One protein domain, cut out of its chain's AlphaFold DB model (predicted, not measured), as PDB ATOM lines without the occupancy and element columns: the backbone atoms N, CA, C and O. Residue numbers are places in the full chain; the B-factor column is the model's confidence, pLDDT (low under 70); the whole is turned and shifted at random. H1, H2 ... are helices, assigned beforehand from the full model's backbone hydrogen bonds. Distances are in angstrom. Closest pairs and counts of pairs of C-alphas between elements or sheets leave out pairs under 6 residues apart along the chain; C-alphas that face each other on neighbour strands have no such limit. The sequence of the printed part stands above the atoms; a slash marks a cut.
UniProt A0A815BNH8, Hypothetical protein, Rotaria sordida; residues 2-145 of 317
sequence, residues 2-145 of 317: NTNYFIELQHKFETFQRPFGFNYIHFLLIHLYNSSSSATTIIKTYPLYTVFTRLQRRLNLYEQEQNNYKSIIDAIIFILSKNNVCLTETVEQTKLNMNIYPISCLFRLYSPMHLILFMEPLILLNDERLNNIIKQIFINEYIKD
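This is residues 2 to 145 of the 317 residues of the protein "Hypothetical protein" of Rotaria sordida (UniProt A0A815BNH8). Helix H2 sits in the middle of a rounded all-helix body, with H5 and H6 packed along it at small angles, H4 crossing it nearly at a right angle, and H1 and the short H3 over other sides of it. H7, the longest helix, packs on H5 at the side away from H4, and residues 83 to 111 form a long stretch with no named element between H5 and H6. The printed part has 144 residues, with seven named helices, H1 to H7 in order along the chain, and no named strand. It is compact, with a radius of gyration of the C-alphas of 14.6 A, and spans 41 by 37 by 30 A.

H1 is residues 3 to 15, from C-alpha 3 at (17.146, -31.691, -18.350), and is 20.0 A long. H2 is residues 24 to 34, 15.4 A long. H3 is residues 41 to 45, and H4 is residues 49 to 58, 14.4 A long. H5, residues 69 to 82, is 20.3 A long and begins at C-alpha 69 at (18.233, -26.512, -27.230). H6 is residues 112 to 118. H7, residues 128 to 143, is 22.5 A long and ends at C-alpha 143 at (35.226, -50.553, -37.462).

H2 is the hub, touching five helices. It touches H5 at a shallow tilt of 20 degrees, opposite ways; their closest C-alphas, of Leu 32 and Tyr 69, are 6.2 A apart. It touches H6 at a shallow tilt of 27 degrees, the same way, closest at the C-alphas of His 26 and Pro 112, 5.2 A. With 3 pairs of C-alphas within 8 A each, H2 only just touches H1, H3 and H4; the closest C-alphas are Gln 10 and Tyr 24, 6.7 A, Ile 30 and Ile 43, 7.7 A, and Phe 27 and Phe 52, 6.0 A. H2 and H4 are about perpendicular, at 83 degrees. Residues 3 to 7 of H1 touch H5 at a steep tilt of 64 degrees, closest at the C-alphas of Thr 3 and Ser 71, 4.8 A. Residues 129 to 133 of H7 touch H5 at a steep tilt of 42 degrees, closest at the C-alphas of Ile 77 and Leu 130, 6.3 A. H7 and H2 are apart. In H2, H4, H5, H6 and H7 every O i to N i+4 pair is within hydrogen-bond range; in H1 6 of 9 are, and in H3 0 of 1, with 2 of 2 O i to N i+3 pairs within range.

The C-alphas of Gln 64 and Asp 145, the two farthest apart, are 42.5 A apart. The printed part has no cut. The link from H5 to H6 is long, with 29 residues, and within it residues 91 to 92 pair antiparallel with residues 109 to 110. The mean pLDDT of the printed part is 79.2; 35 residues are under 70, among them residues 92 to 106 and 121 to 126.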
ATOM      1  N   ASN A   2      14.106 -27.907 -17.477       80.44
ATOM      2  CA  ASN A   2      15.270 -28.602 -16.913       80.44
ATOM      3  C   ASN A   2      15.537 -29.899 -17.706       80.44
ATOM      4  O   ASN A   2      14.592 -30.493 -18.212       80.44
ATOM      5  N   THR A   3      16.779 -30.373 -17.792       80.44
ATOM      6  CA  THR A   3      17.146 -31.691 -18.350       80.44
ATOM      7  C   THR A   3      16.289 -32.825 -17.770       80.44
ATOM      8  O   THR A   3      15.872 -33.720 -18.503       80.44
ATOM      9  N   ASN A   4      15.924 -32.731 -16.487       86.00
ATOM     10  CA  ASN A   4      15.024 -33.682 -15.823       86.00
ATOM     11  C   ASN A   4      13.658 -33.810 -16.514       86.00
ATOM     12  O   ASN A   4      13.113 -34.904 -16.560       86.00
ATOM     13  N   TYR A   5      13.142 -32.736 -17.119       88.31
ATOM     14  CA  TYR A   5      11.875 -32.777 -17.852       88.31
ATOM     15  C   TYR A   5      11.950 -33.720 -19.059       88.31
ATOM     16  O   TYR A   5      11.087 -34.575 -19.232       88.31
ATOM     17  N   PHE A   6      13.014 -33.628 -19.866       86.62
ATOM     18  CA  PHE A   6      13.199 -34.527 -21.009       86.62
ATOM     19  C   PHE A   6      13.487 -35.970 -20.581       86.62
ATOM     20  O   PHE A   6      13.150 -36.893 -21.316       86.62
ATOM     21  N   ILE A   7      14.056 -36.181 -19.394       84.62
ATOM     22  CA  ILE A   7      14.234 -37.523 -18.825       84.62
ATOM     23  C   ILE A   7      12.883 -38.094 -18.365       84.62
ATOM     24  O   ILE A   7      12.564 -39.233 -18.678       84.62
ATOM     25  N   GLU A   8      12.041 -37.308 -17.694       88.94
ATOM     26  CA  GLU A   8      10.692 -37.732 -17.290       88.94
ATOM     27  C   GLU A   8       9.788 -38.022 -18.497       88.94
ATOM     28  O   GLU A   8       9.000 -38.971 -18.486       88.94
ATOM     29  N   LEU A   9       9.936 -37.241 -19.573       90.44
ATOM     30  CA  LEU A   9       9.250 -37.484 -20.839       90.44
ATOM     31  C   LEU A   9       9.616 -38.832 -21.463       90.44
ATOM     32  O   LEU A   9       8.775 -39.388 -22.165       90.44
ATOM     33  N   GLN A  10      10.800 -39.386 -21.185       92.19
ATOM     34  CA  GLN A  10      11.177 -40.712 -21.674       92.19
ATOM     35  C   GLN A  10      10.191 -41.783 -21.195       92.19
ATOM     36  O   GLN A  10       9.742 -42.605 -21.989       92.19
ATOM     37  N   HIS A  11       9.788 -41.745 -19.922       90.56
ATOM     38  CA  HIS A  11       8.845 -42.723 -19.377       90.56
ATOM     39  C   HIS A  11       7.476 -42.635 -20.050       90.56
ATOM     40  O   HIS A  11       6.865 -43.657 -20.344       90.56
ATOM     41  N   LYS A  12       7.005 -41.417 -20.345       92.44
ATOM     42  CA  LYS A  12       5.771 -41.219 -21.120       92.44
ATOM     43  C   LYS A  12       5.944 -41.660 -22.568       92.44
ATOM     44  O   LYS A  12       5.053 -42.280 -23.124       92.44
ATOM     45  N   PHE A  13       7.087 -41.361 -23.177       92.69
ATOM     46  CA  PHE A  13       7.406 -41.794 -24.532       92.69
ATOM     47  C   PHE A  13       7.345 -43.321 -24.659       92.69
ATOM     48  O   PHE A  13       6.822 -43.849 -25.640       92.69
ATOM     49  N   GLU A  14       7.848 -44.029 -23.647       90.50
ATOM     50  CA  GLU A  14       7.909 -45.484 -23.619       90.50
ATOM     51  C   GLU A  14       6.530 -46.156 -23.629       90.50
ATOM     52  O   GLU A  14       6.430 -47.247 -24.191       90.50
ATOM     53  N   THR A  15       5.476 -45.499 -23.129       92.88
ATOM     54  CA  THR A  15       4.107 -46.051 -23.119       92.88
ATOM     55  C   THR A  15       3.404 -45.989 -24.475       92.88
ATOM     56  O   THR A  15       2.407 -46.685 -24.674       92.88
ATOM     57  N   PHE A  16       3.896 -45.191 -25.427       89.12
ATOM     58  CA  PHE A  16       3.276 -45.101 -26.747       89.12
ATOM     59  C   PHE A  16       3.698 -46.251 -27.658       89.12
ATOM     60  O   PHE A  16       4.887 -46.551 -27.813       89.12
ATOM     61  N   GLN A  17       2.711 -46.812 -28.360       86.38
ATOM     62  CA  GLN A  17       2.953 -47.689 -29.497       86.38
ATOM     63  C   GLN A  17       3.663 -46.908 -30.607       86.38
ATOM     64  O   GLN A  17       3.231 -45.824 -31.008       86.38
ATOM     65  N   ARG A  18       4.771 -47.464 -31.093       85.31
ATOM     66  CA  ARG A  18       5.641 -46.858 -32.104       85.31
ATOM     67  C   ARG A  18       6.254 -47.946 -32.986       85.31
ATOM     68  O   ARG A  18       6.304 -49.100 -32.552       85.31
ATOM     69  N   PRO A  19       6.711 -47.608 -34.203       81.62
ATOM     70  CA  PRO A  19       7.425 -48.556 -35.046       81.62
ATOM     71  C   PRO A  19       8.615 -49.167 -34.306       81.62
ATOM     72  O   PRO A  19       9.313 -48.474 -33.557       81.62
ATOM     73  N   PHE A  20       8.844 -50.461 -34.520       77.81
ATOM     74  CA  PHE A  20       9.964 -51.169 -33.911       77.81
ATOM     75  C   PHE A  20      11.288 -50.488 -34.282       77.81
ATOM     76  O   PHE A  20      11.523 -50.204 -35.452       77.81
ATOM     77  N   GLY A  21      12.121 -50.194 -33.280       80.88
ATOM     78  CA  GLY A  21      13.388 -49.473 -33.439       80.88
ATOM     79  C   GLY A  21      13.291 -47.947 -33.321       80.88
ATOM     80  O   GLY A  21      14.312 -47.303 -33.072       80.88
ATOM     81  N   PHE A  22      12.101 -47.331 -33.444       87.62
ATOM     82  CA  PHE A  22      11.956 -45.887 -33.210       87.62
ATOM     83  C   PHE A  22      12.096 -45.608 -31.710       87.62
ATOM     84  O   PHE A  22      11.154 -45.744 -30.926       87.62
ATOM     85  N   ASN A  23      13.309 -45.272 -31.292       90.50
ATOM     86  CA  ASN A  23      13.644 -45.020 -29.896       90.50
ATOM     87  C   ASN A  23      13.590 -43.527 -29.534       90.50
ATOM     88  O   ASN A  23      13.385 -42.649 -30.376       90.50
ATOM     89  N   TYR A  24      13.775 -43.236 -28.248       92.00
ATOM     90  CA  TYR A  24      13.657 -41.877 -27.735       92.00
ATOM     91  C   TYR A  24      14.753 -40.935 -28.259       92.00
ATOM     92  O   TYR A  24      14.529 -39.735 -28.377       92.00
ATOM     93  N   ILE A  25      15.911 -41.467 -28.666       91.69
ATOM     94  CA  ILE A  25      16.962 -40.651 -29.281       91.69
ATOM     95  C   ILE A  25      16.536 -40.136 -30.659       91.69
ATOM     96  O   ILE A  25      16.765 -38.961 -30.942       91.69
ATOM     97  N   HIS A  26      15.856 -40.942 -31.488       91.38
ATOM     98  CA  HIS A  26      15.263 -40.432 -32.734       91.38
ATOM     99  C   HIS A  26      14.348 -39.241 -32.452       91.38
ATOM    100  O   HIS A  26      14.458 -38.198 -33.095       91.38
ATOM    101  N   PHE A  27      13.464 -39.397 -31.464       92.75
ATOM    102  CA  PHE A  27      12.523 -38.357 -31.077       92.75
ATOM    103  C   PHE A  27      13.242 -37.068 -30.664       92.75
ATOM    104  O   PHE A  27      12.938 -36.005 -31.204       92.75
ATOM    105  N   LEU A  28      14.226 -37.163 -29.764       91.62
ATOM    106  CA  LEU A  28      14.979 -36.006 -29.282       91.62
ATOM    107  C   LEU A  28      15.801 -35.330 -30.383       91.62
ATOM    108  O   LEU A  28      15.871 -34.107 -30.399       91.62
ATOM    109  N   LEU A  29      16.388 -36.081 -31.318       89.75
ATOM    110  CA  LEU A  29      17.150 -35.516 -32.437       89.75
ATOM    111  C   LEU A  29      16.253 -34.759 -33.428       89.75
ATOM    112  O   LEU A  29      16.590 -33.646 -33.833       89.75
ATOM    113  N   ILE A  30      15.089 -35.320 -33.784       89.94
ATOM    114  CA  ILE A  30      14.116 -34.615 -34.636       89.94
ATOM    115  C   ILE A  30      13.589 -33.374 -33.903       89.94
ATOM    116  O   ILE A  30      13.473 -32.303 -34.501       89.94
ATOM    117  N   HIS A  31      13.330 -33.490 -32.596       89.75
ATOM    118  CA  HIS A  31      12.899 -32.364 -31.770       89.75
ATOM    119  C   HIS A  31      13.959 -31.255 -31.704       89.75
ATOM    120  O   HIS A  31      13.629 -30.084 -31.890       89.75
ATOM    121  N   LEU A  32      15.230 -31.623 -31.499       87.94
ATOM    122  CA  LEU A  32      16.374 -30.708 -31.470       87.94
ATOM    123  C   LEU A  32      16.473 -29.895 -32.762       87.94
ATOM    124  O   LEU A  32      16.734 -28.697 -32.724       87.94
ATOM    125  N   TYR A  33      16.232 -30.531 -33.905       86.19
ATOM    126  CA  TYR A  33      16.314 -29.866 -35.203       86.19
ATOM    127  C   TYR A  33      15.144 -28.959 -35.493       86.19
ATOM    128  O   TYR A  33      15.363 -27.840 -35.943       86.19
ATOM    129  N   ASN A  34      13.920 -29.407 -35.200       85.12
ATOM    130  CA  ASN A  34      12.746 -28.542 -35.306       85.12
ATOM    131  C   ASN A  34      12.869 -27.319 -34.387       85.12
ATOM    132  O   ASN A  34      12.327 -26.268 -34.697       85.12
ATOM    133  N   SER A  35      13.599 -27.461 -33.279       82.31
ATOM    134  CA  SER A  35      13.898 -26.382 -32.336       82.31
ATOM    135  C   SER A  35      15.028 -25.454 -32.808       82.31
ATOM    136  O   SER A  35      15.206 -24.368 -32.262       82.31
ATOM    137  N   SER A  36      15.827 -25.863 -33.798       79.31
ATOM    138  CA  SER A  36      16.888 -25.021 -34.350       79.31
ATOM    139  C   SER A  36      16.300 -24.001 -35.330       79.31
ATOM    140  O   SER A  36      15.487 -24.348 -36.182       79.31
ATOM    141  N   SER A  37      16.736 -22.739 -35.259       58.81
ATOM    142  CA  SER A  37      16.267 -21.650 -36.141       58.81
ATOM    143  C   SER A  37      16.557 -21.896 -37.631       58.81
ATOM    144  O   SER A  37      16.051 -21.190 -38.496       58.81
ATOM    145  N   SER A  38      17.375 -22.906 -37.924       62.12
ATOM    146  CA  SER A  38      17.719 -23.417 -39.246       62.12
ATOM    147  C   SER A  38      16.884 -24.636 -39.654       62.12
ATOM    148  O   SER A  38      17.317 -25.389 -40.526       62.12
ATOM    149  N   ALA A  39      15.720 -24.867 -39.034       60.91
ATOM    150  CA  ALA A  39      14.795 -25.935 -39.403       60.91
ATOM    151  C   ALA A  39      14.323 -25.757 -40.855       60.91
ATOM    152  O   ALA A  39      13.327 -25.103 -41.156       60.91
ATOM    153  N   THR A  40      15.079 -26.335 -41.783       65.06
ATOM    154  CA  THR A  40      14.715 -26.365 -43.194       65.06
ATOM    155  C   THR A  40      13.540 -27.321 -43.403       65.06
ATOM    156  O   THR A  40      13.338 -28.272 -42.643       65.06
ATOM    157  N   THR A  41      12.795 -27.132 -44.492       73.50
ATOM    158  CA  THR A  41      11.766 -28.081 -44.956       73.50
ATOM    159  C   THR A  41      12.307 -29.500 -45.179       73.50
ATOM    160  O   THR A  41      11.523 -30.443 -45.251       73.50
ATOM    161  N   ILE A  42      13.634 -29.684 -45.207       79.62
ATOM    162  CA  ILE A  42      14.310 -30.962 -45.446       79.62
ATOM    163  C   ILE A  42      13.946 -31.999 -44.381       79.62
ATOM    164  O   ILE A  42      13.678 -33.145 -44.733       79.62
ATOM    165  N   ILE A  43      13.853 -31.646 -43.093       83.12
ATOM    166  CA  ILE A  43      13.540 -32.650 -42.055       83.12
ATOM    167  C   ILE A  43      12.150 -33.266 -42.225       83.12
ATOM    168  O   ILE A  43      11.947 -34.426 -41.879       83.12
ATOM    169  N   LYS A  44      11.214 -32.527 -42.833       85.38
ATOM    170  CA  LYS A  44       9.867 -33.028 -43.128       85.38
ATOM    171  C   LYS A  44       9.889 -34.168 -44.150       85.38
ATOM    172  O   LYS A  44       8.974 -34.981 -44.164       85.38
ATOM    173  N   THR A  45      10.949 -34.251 -44.957       82.00
ATOM    174  CA  THR A  45      11.175 -35.335 -45.928       82.00
ATOM    175  C   THR A  45      11.829 -36.575 -45.307       82.00
ATOM    176  O   THR A  45      11.980 -37.599 -45.977       82.00
ATOM    177  N   TYR A  46      12.228 -36.514 -44.029       84.12
ATOM    178  CA  TYR A  46      12.806 -37.663 -43.347       84.12
ATOM    179  C   TYR A  46      11.730 -38.730 -43.077       84.12
ATOM    180  O   TYR A  46      10.688 -38.404 -42.498       84.12
ATOM    181  N   PRO A  47      11.976 -40.014 -43.407       82.50
ATOM    182  CA  PRO A  47      10.980 -41.087 -43.305       82.50
ATOM    183  C   PRO A  47      10.256 -41.209 -41.957       82.50
ATOM    184  O   PRO A  47       9.084 -41.575 -41.916       82.50
ATOM    185  N   LEU A  48      10.931 -40.894 -40.847       86.12
ATOM    186  CA  LEU A  48      10.371 -41.031 -39.497       86.12
ATOM    187  C   LEU A  48       9.758 -39.723 -38.956       86.12
ATOM    188  O   LEU A  48       9.345 -39.669 -37.797       86.12
ATOM    189  N   TYR A  49       9.670 -38.664 -39.768       88.88
ATOM    190  CA  TYR A  49       9.136 -37.368 -39.333       88.88
ATOM    191  C   TYR A  49       7.641 -37.424 -38.982       88.88
ATOM    192  O   TYR A  49       7.190 -36.825 -38.005       88.88
ATOM    193  N   THR A  50       6.853 -38.195 -39.731       88.88
ATOM    194  CA  THR A  50       5.419 -38.392 -39.453       88.88
ATOM    195  C   THR A  50       5.193 -39.105 -38.117       88.88
ATOM    196  O   THR A  50       4.298 -38.739 -37.355       88.88
ATOM    197  N   VAL A  51       6.048 -40.073 -37.775       89.75
ATOM    198  CA  VAL A  51       6.046 -40.742 -36.464       89.75
ATOM    199  C   VAL A  51       6.351 -39.731 -35.361       89.75
ATOM    200  O   VAL A  51       5.633 -39.670 -34.362       89.75
ATOM    201  N   PHE A  52       7.370 -38.893 -35.570       92.06
ATOM    202  CA  PHE A  52       7.719 -37.821 -34.646       92.06
ATOM    203  C   PHE A  52       6.546 -36.861 -34.396       92.06
ATOM    204  O   PHE A  52       6.199 -36.642 -33.240       92.06
ATOM    205  N   THR A  53       5.897 -36.333 -35.440       91.19
ATOM    206  CA  THR A  53       4.799 -35.354 -35.279       91.19
ATOM    207  C   THR A  53       3.610 -35.931 -34.507       91.19
ATOM    208  O   THR A  53       3.045 -35.256 -33.643       91.19
ATOM    209  N   ARG A  54       3.263 -37.204 -34.740       91.44
ATOM    210  CA  ARG A  54       2.226 -37.913 -33.967       91.44
ATOM    211  C   ARG A  54       2.593 -38.020 -32.487       91.44
ATOM    212  O   ARG A  54       1.765 -37.727 -31.626       91.44
ATOM    213  N   LEU A  55       3.831 -38.412 -32.185       92.00
ATOM    214  CA  LEU A  55       4.310 -38.543 -30.805       92.00
ATOM    215  C   LEU A  55       4.438 -37.184 -30.112       92.00
ATOM    216  O   LEU A  55       4.074 -37.064 -28.948       92.00
ATOM    217  N   GLN A  56       4.877 -36.153 -30.833       92.06
ATOM    218  CA  GLN A  56       4.969 -34.786 -30.329       92.06
ATOM    219  C   GLN A  56       3.599 -34.275 -29.860       92.06
ATOM    220  O   GLN A  56       3.493 -33.754 -28.748       92.06
ATOM    221  N   ARG A  57       2.545 -34.484 -30.665       91.38
ATOM    222  CA  ARG A  57       1.162 -34.131 -30.299       91.38
ATOM    223  C   ARG A  57       0.699 -34.886 -29.054       91.38
ATOM    224  O   ARG A  57       0.178 -34.272 -28.132       91.38
ATOM    225  N   ARG A  58       0.946 -36.200 -28.982       92.38
ATOM    226  CA  ARG A  58       0.570 -37.028 -27.817       92.38
ATOM    227  C   ARG A  58       1.320 -36.654 -26.537       92.38
ATOM    228  O   ARG A  58       0.777 -36.793 -25.445       92.38
ATOM    229  N   LEU A  59       2.555 -36.174 -26.667       90.50
ATOM    230  CA  LEU A  59       3.361 -35.669 -25.557       90.50
ATOM    231  C   LEU A  59       3.010 -34.226 -25.160       90.50
ATOM    232  O   LEU A  59       3.551 -33.745 -24.168       90.50
ATOM    233  N   ASN A  60       2.100 -33.562 -25.884       89.06
ATOM    234  CA  ASN A  60       1.736 -32.153 -25.701       89.06
ATOM    235  C   ASN A  60       2.939 -31.194 -25.771       89.06
ATOM    236  O   ASN A  60       2.991 -30.206 -25.042       89.06
ATOM    237  N   LEU A  61       3.900 -31.481 -26.654       85.69
ATOM    238  CA  LEU A  61       5.088 -30.649 -26.875       85.69
ATOM    239  C   LEU A  61       4.820 -29.625 -27.989       85.69
ATOM    240  O   LEU A  61       5.040 -29.912 -29.170       85.69
ATOM    241  N   TYR A  62       4.321 -28.442 -27.628       75.06
ATOM    242  CA  TYR A  62       3.968 -27.375 -28.578       75.06
ATOM    243  C   TYR A  62       5.123 -26.388 -28.840       75.06
ATOM    244  O   TYR A  62       6.085 -26.300 -28.079       75.06
ATOM    245  N   GLU A  63       5.019 -25.623 -29.935       63.12
ATOM    246  CA  GLU A  63       6.098 -24.783 -30.493       63.12
ATOM    247  C   GLU A  63       6.667 -23.726 -29.530       63.12
ATOM    248  O   GLU A  63       7.830 -23.350 -29.642       63.12
ATOM    249  N   GLN A  64       5.906 -23.291 -28.523       54.38
ATOM    250  CA  GLN A  64       6.360 -22.281 -27.554       54.38
ATOM    251  C   GLN A  64       7.501 -22.765 -26.632       54.38
ATOM    252  O   GLN A  64       8.137 -21.953 -25.961       54.38
ATOM    253  N   GLU A  65       7.811 -24.064 -26.627       58.50
ATOM    254  CA  GLU A  65       8.862 -24.678 -25.800       58.50
ATOM    255  C   GLU A  65      10.175 -24.948 -26.572       58.50
ATOM    256  O   GLU A  65      11.154 -25.432 -25.996       58.50
ATOM    257  N   GLN A  66      10.235 -24.567 -27.857       58.12
ATOM    258  CA  GLN A  66      11.341 -24.844 -28.792       58.12
ATOM    259  C   GLN A  66      12.673 -24.146 -28.457       58.12
ATOM    260  O   GLN A  66      13.715 -24.512 -28.985       58.12
ATOM    261  N   ASN A  67      12.707 -23.194 -27.522       63.31
ATOM    262  CA  ASN A  67      13.945 -22.469 -27.201       63.31
ATOM    263  C   ASN A  67      14.892 -23.204 -26.237       63.31
ATOM    264  O   ASN A  67      15.862 -22.613 -25.760       63.31
ATOM    265  N   ASN A  68      14.656 -24.484 -25.930       81.25
ATOM    266  CA  ASN A  68      15.450 -25.207 -24.935       81.25
ATOM    267  C   ASN A  68      16.476 -26.198 -25.504       81.25
ATOM    268  O   ASN A  68      16.645 -27.312 -25.003       81.25
ATOM    269  N   TYR A  69      17.195 -25.754 -26.530       84.94
ATOM    270  CA  TYR A  69      18.233 -26.512 -27.230       84.94
ATOM    271  C   TYR A  69      19.236 -27.196 -26.282       84.94
ATOM    272  O   TYR A  69      19.521 -28.386 -26.411       84.94
ATOM    273  N   LYS A  70      19.723 -26.464 -25.270       87.44
ATOM    274  CA  LYS A  70      20.729 -26.971 -24.328       87.44
ATOM    275  C   LYS A  70      20.221 -28.153 -23.502       87.44
ATOM    276  O   LYS A  70      20.928 -29.146 -23.379       87.44
ATOM    277  N   SER A  71      18.993 -28.094 -22.983       90.44
ATOM    278  CA  SER A  71      18.446 -29.219 -22.214       90.44
ATOM    279  C   SER A  71      18.158 -30.443 -23.075       90.44
ATOM    280  O   SER A  71      18.274 -31.553 -22.566       90.44
ATOM    281  N   ILE A  72      17.797 -30.260 -24.351       89.88
ATOM    282  CA  ILE A  72      17.626 -31.385 -25.280       89.88
ATOM    283  C   ILE A  72      18.984 -32.063 -25.512       89.88
ATOM    284  O   ILE A  72      19.075 -33.283 -25.395       89.88
ATOM    285  N   ILE A  73      20.051 -31.290 -25.754       90.06
ATOM    286  CA  ILE A  73      21.417 -31.827 -25.874       90.06
ATOM    287  C   ILE A  73      21.847 -32.552 -24.601       90.06
ATOM    288  O   ILE A  73      22.315 -33.686 -24.682       90.06
ATOM    289  N   ASP A  74      21.680 -31.930 -23.433       91.00
ATOM    290  CA  ASP A  74      22.079 -32.539 -22.163       91.00
ATOM    291  C   ASP A  74      21.303 -33.845 -21.908       91.00
ATOM    292  O   ASP A  74      21.882 -34.815 -21.418       91.00
ATOM    293  N   ALA A  75      20.026 -33.915 -22.302       91.12
ATOM    294  CA  ALA A  75      19.233 -35.140 -22.234       91.12
ATOM    295  C   ALA A  75      19.744 -36.218 -23.206       91.12
ATOM    296  O   ALA A  75      19.876 -37.374 -22.809       91.12
ATOM    297  N   ILE A  76      20.089 -35.851 -24.447       90.81
ATOM    298  CA  ILE A  76      20.693 -36.777 -25.419       90.81
ATOM    299  C   ILE A  76      22.007 -37.337 -24.862       90.81
ATOM    300  O   ILE A  76      22.165 -38.553 -24.796       90.81
ATOM    301  N   ILE A  77      22.925 -36.479 -24.402       90.69
ATOM    302  CA  ILE A  77      24.213 -36.894 -23.818       90.69
ATOM    303  C   ILE A  77      23.989 -37.825 -22.620       90.69
ATOM    304  O   ILE A  77      24.641 -38.864 -22.499       90.69
ATOM    305  N   PHE A  78      23.050 -37.480 -21.741       90.81
ATOM    306  CA  PHE A  78      22.708 -38.305 -20.588       90.81
ATOM    307  C   PHE A  78      22.220 -39.700 -20.993       90.81
ATOM    308  O   PHE A  78      22.687 -40.693 -20.439       90.81
ATOM    309  N   ILE A  79      21.332 -39.802 -21.982       89.25
ATOM    310  CA  ILE A  79      20.826 -41.098 -22.452       89.25
ATOM    311  C   ILE A  79      21.945 -41.904 -23.133       89.25
ATOM    312  O   ILE A  79      22.085 -43.095 -22.859       89.25
ATOM    313  N   LEU A  80      22.778 -41.259 -23.958       87.19
ATOM    314  CA  LEU A  80      23.909 -41.909 -24.632       87.19
ATOM    315  C   LEU A  80      24.976 -42.407 -23.650       87.19
ATOM    316  O   LEU A  80      25.551 -43.466 -23.864       87.19
ATOM    317  N   SER A  81      25.221 -41.683 -22.556       86.62
ATOM    318  CA  SER A  81      26.170 -42.121 -21.520       86.62
ATOM    319  C   SER A  81      25.650 -43.280 -20.664       86.62
ATOM    320  O   SER A  81      26.448 -44.044 -20.126       86.62
ATOM    321  N   LYS A  82      24.326 -43.439 -20.542       84.62
ATOM    322  CA  LYS A  82      23.711 -44.560 -19.815       84.62
ATOM    323  C   LYS A  82      23.643 -45.846 -20.635       84.62
ATOM    324  O   LYS A  82      23.755 -46.923 -20.058       84.62
ATOM    325  N   ASN A  83      23.462 -45.735 -21.951       68.44
ATOM    326  CA  ASN A  83      23.239 -46.865 -22.848       68.44
ATOM    327  C   ASN A  83      24.194 -46.813 -24.047       68.44
ATOM    328  O   ASN A  83      24.065 -45.958 -24.918       68.44
ATOM    329  N   ASN A  84      25.086 -47.799 -24.160       60.25
ATOM    330  CA  ASN A  84      26.141 -47.806 -25.180       60.25
ATOM    331  C   ASN A  84      25.662 -47.925 -26.650       60.25
ATOM    332  O   ASN A  84      26.496 -47.796 -27.542       60.25
ATOM    333  N   VAL A  85      24.382 -48.213 -26.953       60.44
ATOM    334  CA  VAL A  85      23.989 -48.716 -28.300       60.44
ATOM    335  C   VAL A  85      22.755 -48.038 -28.935       60.44
ATOM    336  O   VAL A  85      22.399 -48.355 -30.070       60.44
ATOM    337  N   CYS A  86      22.143 -47.022 -28.314       72.38
ATOM    338  CA  CYS A  86      20.884 -46.456 -28.834       72.38
ATOM    339  C   CYS A  86      20.993 -45.786 -30.223       72.38
ATOM    340  O   CYS A  86      19.994 -45.725 -30.930       72.38
ATOM    341  N   LEU A  87      22.171 -45.308 -30.660       77.81
ATOM    342  CA  LEU A  87      22.327 -44.651 -31.978       77.81
ATOM    343  C   LEU A  87      22.353 -45.604 -33.177       77.81
ATOM    344  O   LEU A  87      22.329 -45.156 -34.325       77.81
ATOM    345  N   THR A  88      22.438 -46.902 -32.917       72.50
ATOM    346  CA  THR A  88      22.678 -47.921 -33.948       72.50
ATOM    347  C   THR A  88      21.473 -48.824 -34.155       72.50
ATOM    348  O   THR A  88      21.418 -49.545 -35.147       72.50
ATOM    349  N   GLU A  89      20.503 -48.752 -33.241       78.81
ATOM    350  CA  GLU A  89      19.215 -49.421 -33.359       78.81
ATOM    351  C   GLU A  89      18.487 -48.901 -34.590       78.81
ATOM    352  O   GLU A  89      18.297 -47.695 -34.762       78.81
ATOM    353  N   THR A  90      18.113 -49.824 -35.462       77.12
ATOM    354  CA  THR A  90      17.473 -49.521 -36.730       77.12
ATOM    355  C   THR A  90      15.967 -49.700 -36.635       77.12
ATOM    356  O   THR A  90      15.458 -50.647 -36.041       77.12
ATOM    357  N   VAL A  91      15.246 -48.780 -37.263       73.12
ATOM    358  CA  VAL A  91      13.818 -48.875 -37.539       73.12
ATOM    359  C   VAL A  91      13.658 -49.509 -38.908       73.12
ATOM    360  O   VAL A  91      14.150 -48.957 -39.897       73.12
ATOM    361  N   GLU A  92      12.964 -50.642 -38.988       68.94
ATOM    362  CA  GLU A  92      12.491 -51.140 -40.280       68.94
ATOM    363  C   GLU A  92      11.462 -50.171 -40.856       68.94
ATOM    364  O   GLU A  92      10.529 -49.753 -40.162       68.94
ATOM    365  N   GLN A  93      11.611 -49.831 -42.142       61.28
ATOM    366  CA  GLN A  93      10.573 -49.128 -42.891       61.28
ATOM    367  C   GLN A  93       9.319 -50.010 -42.965       61.28
ATOM    368  O   GLN A  93       9.100 -50.769 -43.907       61.28
ATOM    369  N   THR A  94       8.473 -49.919 -41.948       49.50
ATOM    370  CA  THR A  94       7.153 -50.532 -41.963       49.50
ATOM    371  C   THR A  94       6.257 -49.680 -42.858       49.50
ATOM    372  O   THR A  94       5.888 -48.563 -42.513       49.50
ATOM    373  N   LYS A  95       5.933 -50.216 -44.043       51.38
ATOM    374  CA  LYS A  95       4.872 -49.732 -44.948       51.38
ATOM    375  C   LYS A  95       4.947 -48.240 -45.323       51.38
ATOM    376  O   LYS A  95       3.924 -47.560 -45.358       51.38
ATOM    377  N   LEU A  96       6.133 -47.714 -45.622       50.59
ATOM    378  CA  LEU A  96       6.232 -46.385 -46.232       50.59
ATOM    379  C   LEU A  96       5.928 -46.482 -47.731       50.59
ATOM    380  O   LEU A  96       6.414 -47.383 -48.414       50.59
ATOM    381  N   ASN A  97       5.092 -45.572 -48.232       47.50
ATOM    382  CA  ASN A  97       4.723 -45.503 -49.642       47.50
ATOM    383  C   ASN A  97       5.971 -45.180 -50.485       47.50
ATOM    384  O   ASN A  97       6.462 -44.051 -50.473       47.50
ATOM    385  N   MET A  98       6.483 -46.189 -51.197       51.16
ATOM    386  CA  MET A  98       7.730 -46.135 -51.977       51.16
ATOM    387  C   MET A  98       7.693 -45.105 -53.117       51.16
ATOM    388  O   MET A  98       8.741 -44.731 -53.637       51.16
ATOM    389  N   ASN A  99       6.508 -44.612 -53.484       50.16
ATOM    390  CA  ASN A  99       6.329 -43.715 -54.624       50.16
ATOM    391  C   ASN A  99       6.701 -42.251 -54.330       50.16
ATOM    392  O   ASN A  99       6.776 -41.456 -55.259       50.16
ATOM    393  N   ILE A 100       6.922 -41.875 -53.062       50.69
ATOM    394  CA  ILE A 100       7.033 -40.458 -52.659       50.69
ATOM    395  C   ILE A 100       8.494 -40.016 -52.424       50.69
ATOM    396  O   ILE A 100       8.775 -38.821 -52.435       50.69
ATOM    397  N   TYR A 101       9.463 -40.936 -52.280       52.41
ATOM    398  CA  TYR A 101      10.846 -40.560 -51.935       52.41
ATOM    399  C   TYR A 101      11.927 -41.375 -52.671       52.41
ATOM    400  O   TYR A 101      12.362 -42.412 -52.168       52.41
ATOM    401  N   PRO A 102      12.468 -40.897 -53.807       59.69
ATOM    402  CA  PRO A 102      13.398 -41.691 -54.616       59.69
ATOM    403  C   PRO A 102      14.735 -41.996 -53.917       59.69
ATOM    404  O   PRO A 102      15.311 -43.054 -54.150       59.69
ATOM    405  N   ILE A 103      15.239 -41.114 -53.043       59.78
ATOM    406  CA  ILE A 103      16.505 -41.336 -52.309       59.78
ATOM    407  C   ILE A 103      16.242 -41.912 -50.909       59.78
ATOM    408  O   ILE A 103      16.941 -42.820 -50.470       59.78
ATOM    409  N   SER A 104      15.201 -41.460 -50.203       57.00
ATOM    410  CA  SER A 104      14.876 -41.946 -48.848       57.00
ATOM    411  C   SER A 104      14.304 -43.370 -48.826       57.00
ATOM    412  O   SER A 104      14.172 -43.988 -47.772       57.00
ATOM    413  N   CYS A 105      13.963 -43.920 -49.989       63.28
ATOM    414  CA  CYS A 105      13.628 -45.327 -50.137       63.28
ATOM    415  C   CYS A 105      14.847 -46.181 -50.474       63.28
ATOM    416  O   CYS A 105      14.647 -47.359 -50.730       63.28
ATOM    417  N   LEU A 106      16.081 -45.652 -50.489       67.25
ATOM    418  CA  LEU A 106      17.303 -46.420 -50.776       67.25
ATOM    419  C   LEU A 106      17.775 -47.309 -49.615       67.25
ATOM    420  O   LEU A 106      18.548 -48.244 -49.838       67.25
ATOM    421  N   PHE A 107      17.281 -47.062 -48.403       72.31
ATOM    422  CA  PHE A 107      17.628 -47.814 -47.200       72.31
ATOM    423  C   PHE A 107      16.383 -48.486 -46.631       72.31
ATOM    424  O   PHE A 107      15.304 -47.901 -46.594       72.31
ATOM    425  N   ARG A 108      16.520 -49.747 -46.212       69.25
ATOM    426  CA  ARG A 108      15.445 -50.488 -45.530       69.25
ATOM    427  C   ARG A 108      15.344 -50.105 -44.050       69.25
ATOM    428  O   ARG A 108      14.277 -50.231 -43.451       69.25
ATOM    429  N   LEU A 109      16.463 -49.663 -43.488       78.25
ATOM    430  CA  LEU A 109      16.685 -49.467 -42.070       78.25
ATOM    431  C   LEU A 109      17.164 -48.040 -41.813       78.25
ATOM    432  O   LEU A 109      18.051 -47.553 -42.510       78.25
ATOM    433  N   TYR A 110      16.596 -47.386 -40.802       84.12
ATOM    434  CA  TYR A 110      17.013 -46.052 -40.366       84.12
ATOM    435  C   TYR A 110      17.338 -46.078 -38.883       84.12
ATOM    436  O   TYR A 110      16.513 -46.482 -38.078       84.12
ATOM    437  N   SER A 111      18.538 -45.652 -38.521       88.06
ATOM    438  CA  SER A 111      18.964 -45.512 -37.125       88.06
ATOM    439  C   SER A 111      19.085 -44.035 -36.759       88.06
ATOM    440  O   SER A 111      19.119 -43.184 -37.660       88.06
ATOM    441  N   PRO A 112      19.247 -43.687 -35.470       86.69
ATOM    442  CA  PRO A 112      19.534 -42.309 -35.103       86.69
ATOM    443  C   PRO A 112      20.818 -41.782 -35.742       86.69
ATOM    444  O   PRO A 112      20.915 -40.589 -36.003       86.69
ATOM    445  N   MET A 113      21.790 -42.646 -36.048       86.94
ATOM    446  CA  MET A 113      22.975 -42.231 -36.796       86.94
ATOM    447  C   MET A 113      22.631 -41.808 -38.231       86.94
ATOM    448  O   MET A 113      23.103 -40.772 -38.687       86.94
ATOM    449  N   HIS A 114      21.752 -42.538 -38.926       87.81
ATOM    450  CA  HIS A 114      21.260 -42.119 -40.245       87.81
ATOM    451  C   HIS A 114      20.536 -40.772 -40.173       87.81
ATOM    452  O   HIS A 114      20.721 -39.920 -41.039       87.81
ATOM    453  N   LEU A 115      19.733 -40.567 -39.124       87.19
ATOM    454  CA  LEU A 115      19.088 -39.286 -38.853       87.19
ATOM    455  C   LEU A 115      20.124 -38.171 -38.659       87.19
ATOM    456  O   LEU A 115      20.015 -37.136 -39.306       87.19
ATOM    457  N   ILE A 116      21.151 -38.400 -37.833       86.38
ATOM    458  CA  ILE A 116      22.249 -37.448 -37.636       86.38
ATOM    459  C   ILE A 116      22.853 -37.094 -38.991       86.38
ATOM    460  O   ILE A 116      22.788 -35.931 -39.352       86.38
ATOM    461  N   LEU A 117      23.334 -38.076 -39.765       86.75
ATOM    462  CA  LEU A 117      23.952 -37.874 -41.084       86.75
ATOM    463  C   LEU A 117      23.047 -37.116 -42.068       86.75
ATOM    464  O   LEU A 117      23.518 -36.279 -42.839       86.75
ATOM    465  N   PHE A 118      21.744 -37.405 -42.046       85.25
ATOM    466  CA  PHE A 118      20.756 -36.751 -42.902       85.25
ATOM    467  C   PHE A 118      20.647 -35.255 -42.602       85.25
ATOM    468  O   PHE A 118      20.537 -34.430 -43.507       85.25
ATOM    469  N   MET A 119      20.706 -34.902 -41.322       81.19
ATOM    470  CA  MET A 119      20.380 -33.577 -40.809       81.19
ATOM    471  C   MET A 119      21.544 -32.597 -40.848       81.19
ATOM    472  O   MET A 119      21.479 -31.599 -40.141       81.19
ATOM    473  N   GLU A 120      22.560 -32.870 -41.673       74.25
ATOM    474  CA  GLU A 120      23.767 -32.083 -41.991       74.25
ATOM    475  C   GLU A 120      23.939 -30.727 -41.273       74.25
ATOM    476  O   GLU A 120      24.919 -30.588 -40.542       74.25
ATOM    477  N   PRO A 121      23.032 -29.738 -41.397       59.50
ATOM    478  CA  PRO A 121      23.129 -28.468 -40.668       59.50
ATOM    479  C   PRO A 121      23.100 -28.539 -39.126       59.50
ATOM    480  O   PRO A 121      23.599 -27.613 -38.494       59.50
ATOM    481  N   LEU A 122      22.599 -29.605 -38.489       57.34
ATOM    482  CA  LEU A 122      22.807 -29.802 -37.044       57.34
ATOM    483  C   LEU A 122      24.206 -30.339 -36.728       57.34
ATOM    484  O   LEU A 122      24.642 -30.204 -35.596       57.34
ATOM    485  N   ILE A 123      24.889 -30.974 -37.685       49.34
ATOM    486  CA  ILE A 123      26.013 -31.890 -37.437       49.34
ATOM    487  C   ILE A 123      27.323 -31.184 -37.069       49.34
ATOM    488  O   ILE A 123      28.232 -31.804 -36.525       49.34
ATOM    489  N   LEU A 124      27.404 -29.868 -37.213       53.59
ATOM    490  CA  LEU A 124      28.370 -29.093 -36.438       53.59
ATOM    491  C   LEU A 124      27.701 -28.608 -35.161       53.59
ATOM    492  O   LEU A 124      27.638 -27.408 -34.921       53.59
ATOM    493  N   LEU A 125      27.156 -29.539 -34.370       61.09
ATOM    494  CA  LEU A 125      26.587 -29.237 -33.065       61.09
ATOM    495  C   LEU A 125      27.607 -28.351 -32.359       61.09
ATOM    496  O   LEU A 125      28.702 -28.806 -32.040       61.09
ATOM    497  N   ASN A 126      27.251 -27.084 -32.136       67.12
ATOM    498  CA  ASN A 126      28.104 -26.115 -31.445       67.12
ATOM    499  C   ASN A 126      28.565 -26.633 -30.062       67.12
ATOM    500  O   ASN A 126      29.441 -26.045 -29.438       67.12
ATOM    501  N   ASP A 127      27.959 -27.723 -29.577       83.94
ATOM    502  CA  ASP A 127      28.382 -28.479 -28.410       83.94
ATOM    503  C   ASP A 127      29.411 -29.571 -28.775       83.94
ATOM    504  O   ASP A 127      29.092 -30.636 -29.314       83.94
ATOM    505  N   GLU A 128      30.662 -29.304 -28.404       86.38
ATOM    506  CA  GLU A 128      31.809 -30.196 -28.587       86.38
ATOM    507  C   GLU A 128      31.616 -31.577 -27.932       86.38
ATOM    508  O   GLU A 128      32.092 -32.589 -28.452       86.38
ATOM    509  N   ARG A 129      30.870 -31.662 -26.820       89.00
ATOM    510  CA  ARG A 129      30.684 -32.920 -26.076       89.00
ATOM    511  C   ARG A 129      29.862 -33.910 -26.887       89.00
ATOM    512  O   ARG A 129      30.252 -35.070 -27.019       89.00
ATOM    513  N   LEU A 130      28.736 -33.456 -27.442       85.31
ATOM    514  CA  LEU A 130      27.872 -34.316 -28.251       85.31
ATOM    515  C   LEU A 130      28.562 -34.707 -29.565       85.31
ATOM    516  O   LEU A 130      28.478 -35.868 -29.965       85.31
ATOM    517  N   ASN A 131      29.308 -33.784 -30.182       85.56
ATOM    518  CA  ASN A 131      30.120 -34.077 -31.366       85.56
ATOM    519  C   ASN A 131      31.139 -35.200 -31.093       85.56
ATOM    520  O   ASN A 131      31.177 -36.193 -31.820       85.56
ATOM    521  N   ASN A 132      31.895 -35.105 -29.995       85.62
ATOM    522  CA  ASN A 132      32.878 -36.124 -29.622       85.62
ATOM    523  C   ASN A 132      32.240 -37.502 -29.391       85.62
ATOM    524  O   ASN A 132      32.771 -38.508 -29.864       85.62
ATOM    525  N   ILE A 133      31.077 -37.557 -28.732       86.25
ATOM    526  CA  ILE A 133      30.330 -38.809 -28.529       86.25
ATOM    527  C   ILE A 133      29.884 -39.402 -29.873       86.25
ATOM    528  O   ILE A 133      30.092 -40.591 -30.120       86.25
ATOM    529  N   ILE A 134      29.304 -38.585 -30.759       85.25
ATOM    530  CA  ILE A 134      28.846 -39.033 -32.083       85.25
ATOM    531  C   ILE A 134      30.019 -39.572 -32.901       85.25
ATOM    532  O   ILE A 134      29.903 -40.663 -33.455       85.25
ATOM    533  N   LYS A 135      31.157 -38.864 -32.934       85.75
ATOM    534  CA  LYS A 135      32.371 -39.319 -33.627       85.75
ATOM    535  C   LYS A 135      32.865 -40.660 -33.099       85.75
ATOM    536  O   LYS A 135      33.115 -41.568 -33.886       85.75
ATOM    537  N   GLN A 136      32.968 -40.811 -31.778       85.56
ATOM    538  CA  GLN A 136      33.400 -42.071 -31.166       85.56
ATOM    539  C   GLN A 136      32.470 -43.230 -31.533       85.56
ATOM    540  O   GLN A 136      32.941 -44.293 -31.939       85.56
ATOM    541  N   ILE A 137      31.154 -43.026 -31.440       83.44
ATOM    542  CA  ILE A 137      30.173 -44.056 -31.802       83.44
ATOM    543  C   ILE A 137      30.259 -44.377 -33.297       83.44
ATOM    544  O   ILE A 137      30.277 -45.549 -33.662       83.44
ATOM    545  N   PHE A 138      30.365 -43.360 -34.155       84.19
ATOM    546  CA  PHE A 138      30.482 -43.546 -35.598       84.19
ATOM    547  C   PHE A 138      31.707 -44.387 -35.967       84.19
ATOM    548  O   PHE A 138      31.585 -45.352 -36.716       84.19
ATOM    549  N   ILE A 139      32.869 -44.078 -35.390       83.69
ATOM    550  CA  ILE A 139      34.111 -44.826 -35.620       83.69
ATOM    551  C   ILE A 139      33.979 -46.271 -35.137       83.69
ATOM    552  O   ILE A 139      34.344 -47.195 -35.862       83.69
ATOM    553  N   ASN A 140      33.414 -46.482 -33.948       82.38
ATOM    554  CA  ASN A 140      33.200 -47.827 -33.417       82.38
ATOM    555  C   ASN A 140      32.302 -48.667 -34.333       82.38
ATOM    556  O   ASN A 140      32.538 -49.859 -34.504       82.38
ATOM    557  N   GLU A 141      31.279 -48.060 -34.932       79.94
ATOM    558  CA  GLU A 141      30.399 -48.750 -35.872       79.94
ATOM    559  C   GLU A 141      31.044 -48.966 -37.243       79.94
ATOM    560  O   GLU A 141      30.883 -50.036 -37.831       79.94
ATOM    561  N   TYR A 142      31.821 -47.996 -37.722       79.56
ATOM    562  CA  TYR A 142      32.607 -48.115 -38.946       79.56
ATOM    563  C   TYR A 142      33.607 -49.286 -38.860       79.56
ATOM    564  O   TYR A 142      33.711 -50.094 -39.788       79.56
ATOM    565  N   ILE A 143      34.286 -49.446 -37.716       79.44
ATOM    566  CA  ILE A 143      35.226 -50.553 -37.462       79.44
ATOM    567  C   ILE A 143      34.517 -51.915 -37.486       79.44
ATOM    568  O   ILE A 143      35.084 -52.885 -37.985       79.44
ATOM    569  N   LYS A 144      33.264 -51.994 -37.018       78.62
ATOM    570  CA  LYS A 144      32.445 -53.224 -37.022       78.62
ATOM    571  C   LYS A 144      31.948 -53.650 -38.412       78.62
ATOM    572  O   LYS A 144      31.094 -54.526 -38.493       78.62
ATOM    573  N   ASP A 145      32.465 -53.050 -39.485       66.88
ATOM    574  CA  ASP A 145      32.113 -53.358 -40.878       66.88
ATOM    575  C   ASP A 145      30.688 -52.949 -41.290       66.88
ATOM    576  O   ASP A 145      30.123 -53.466 -42.252       66.88
TER     577      ASP A 145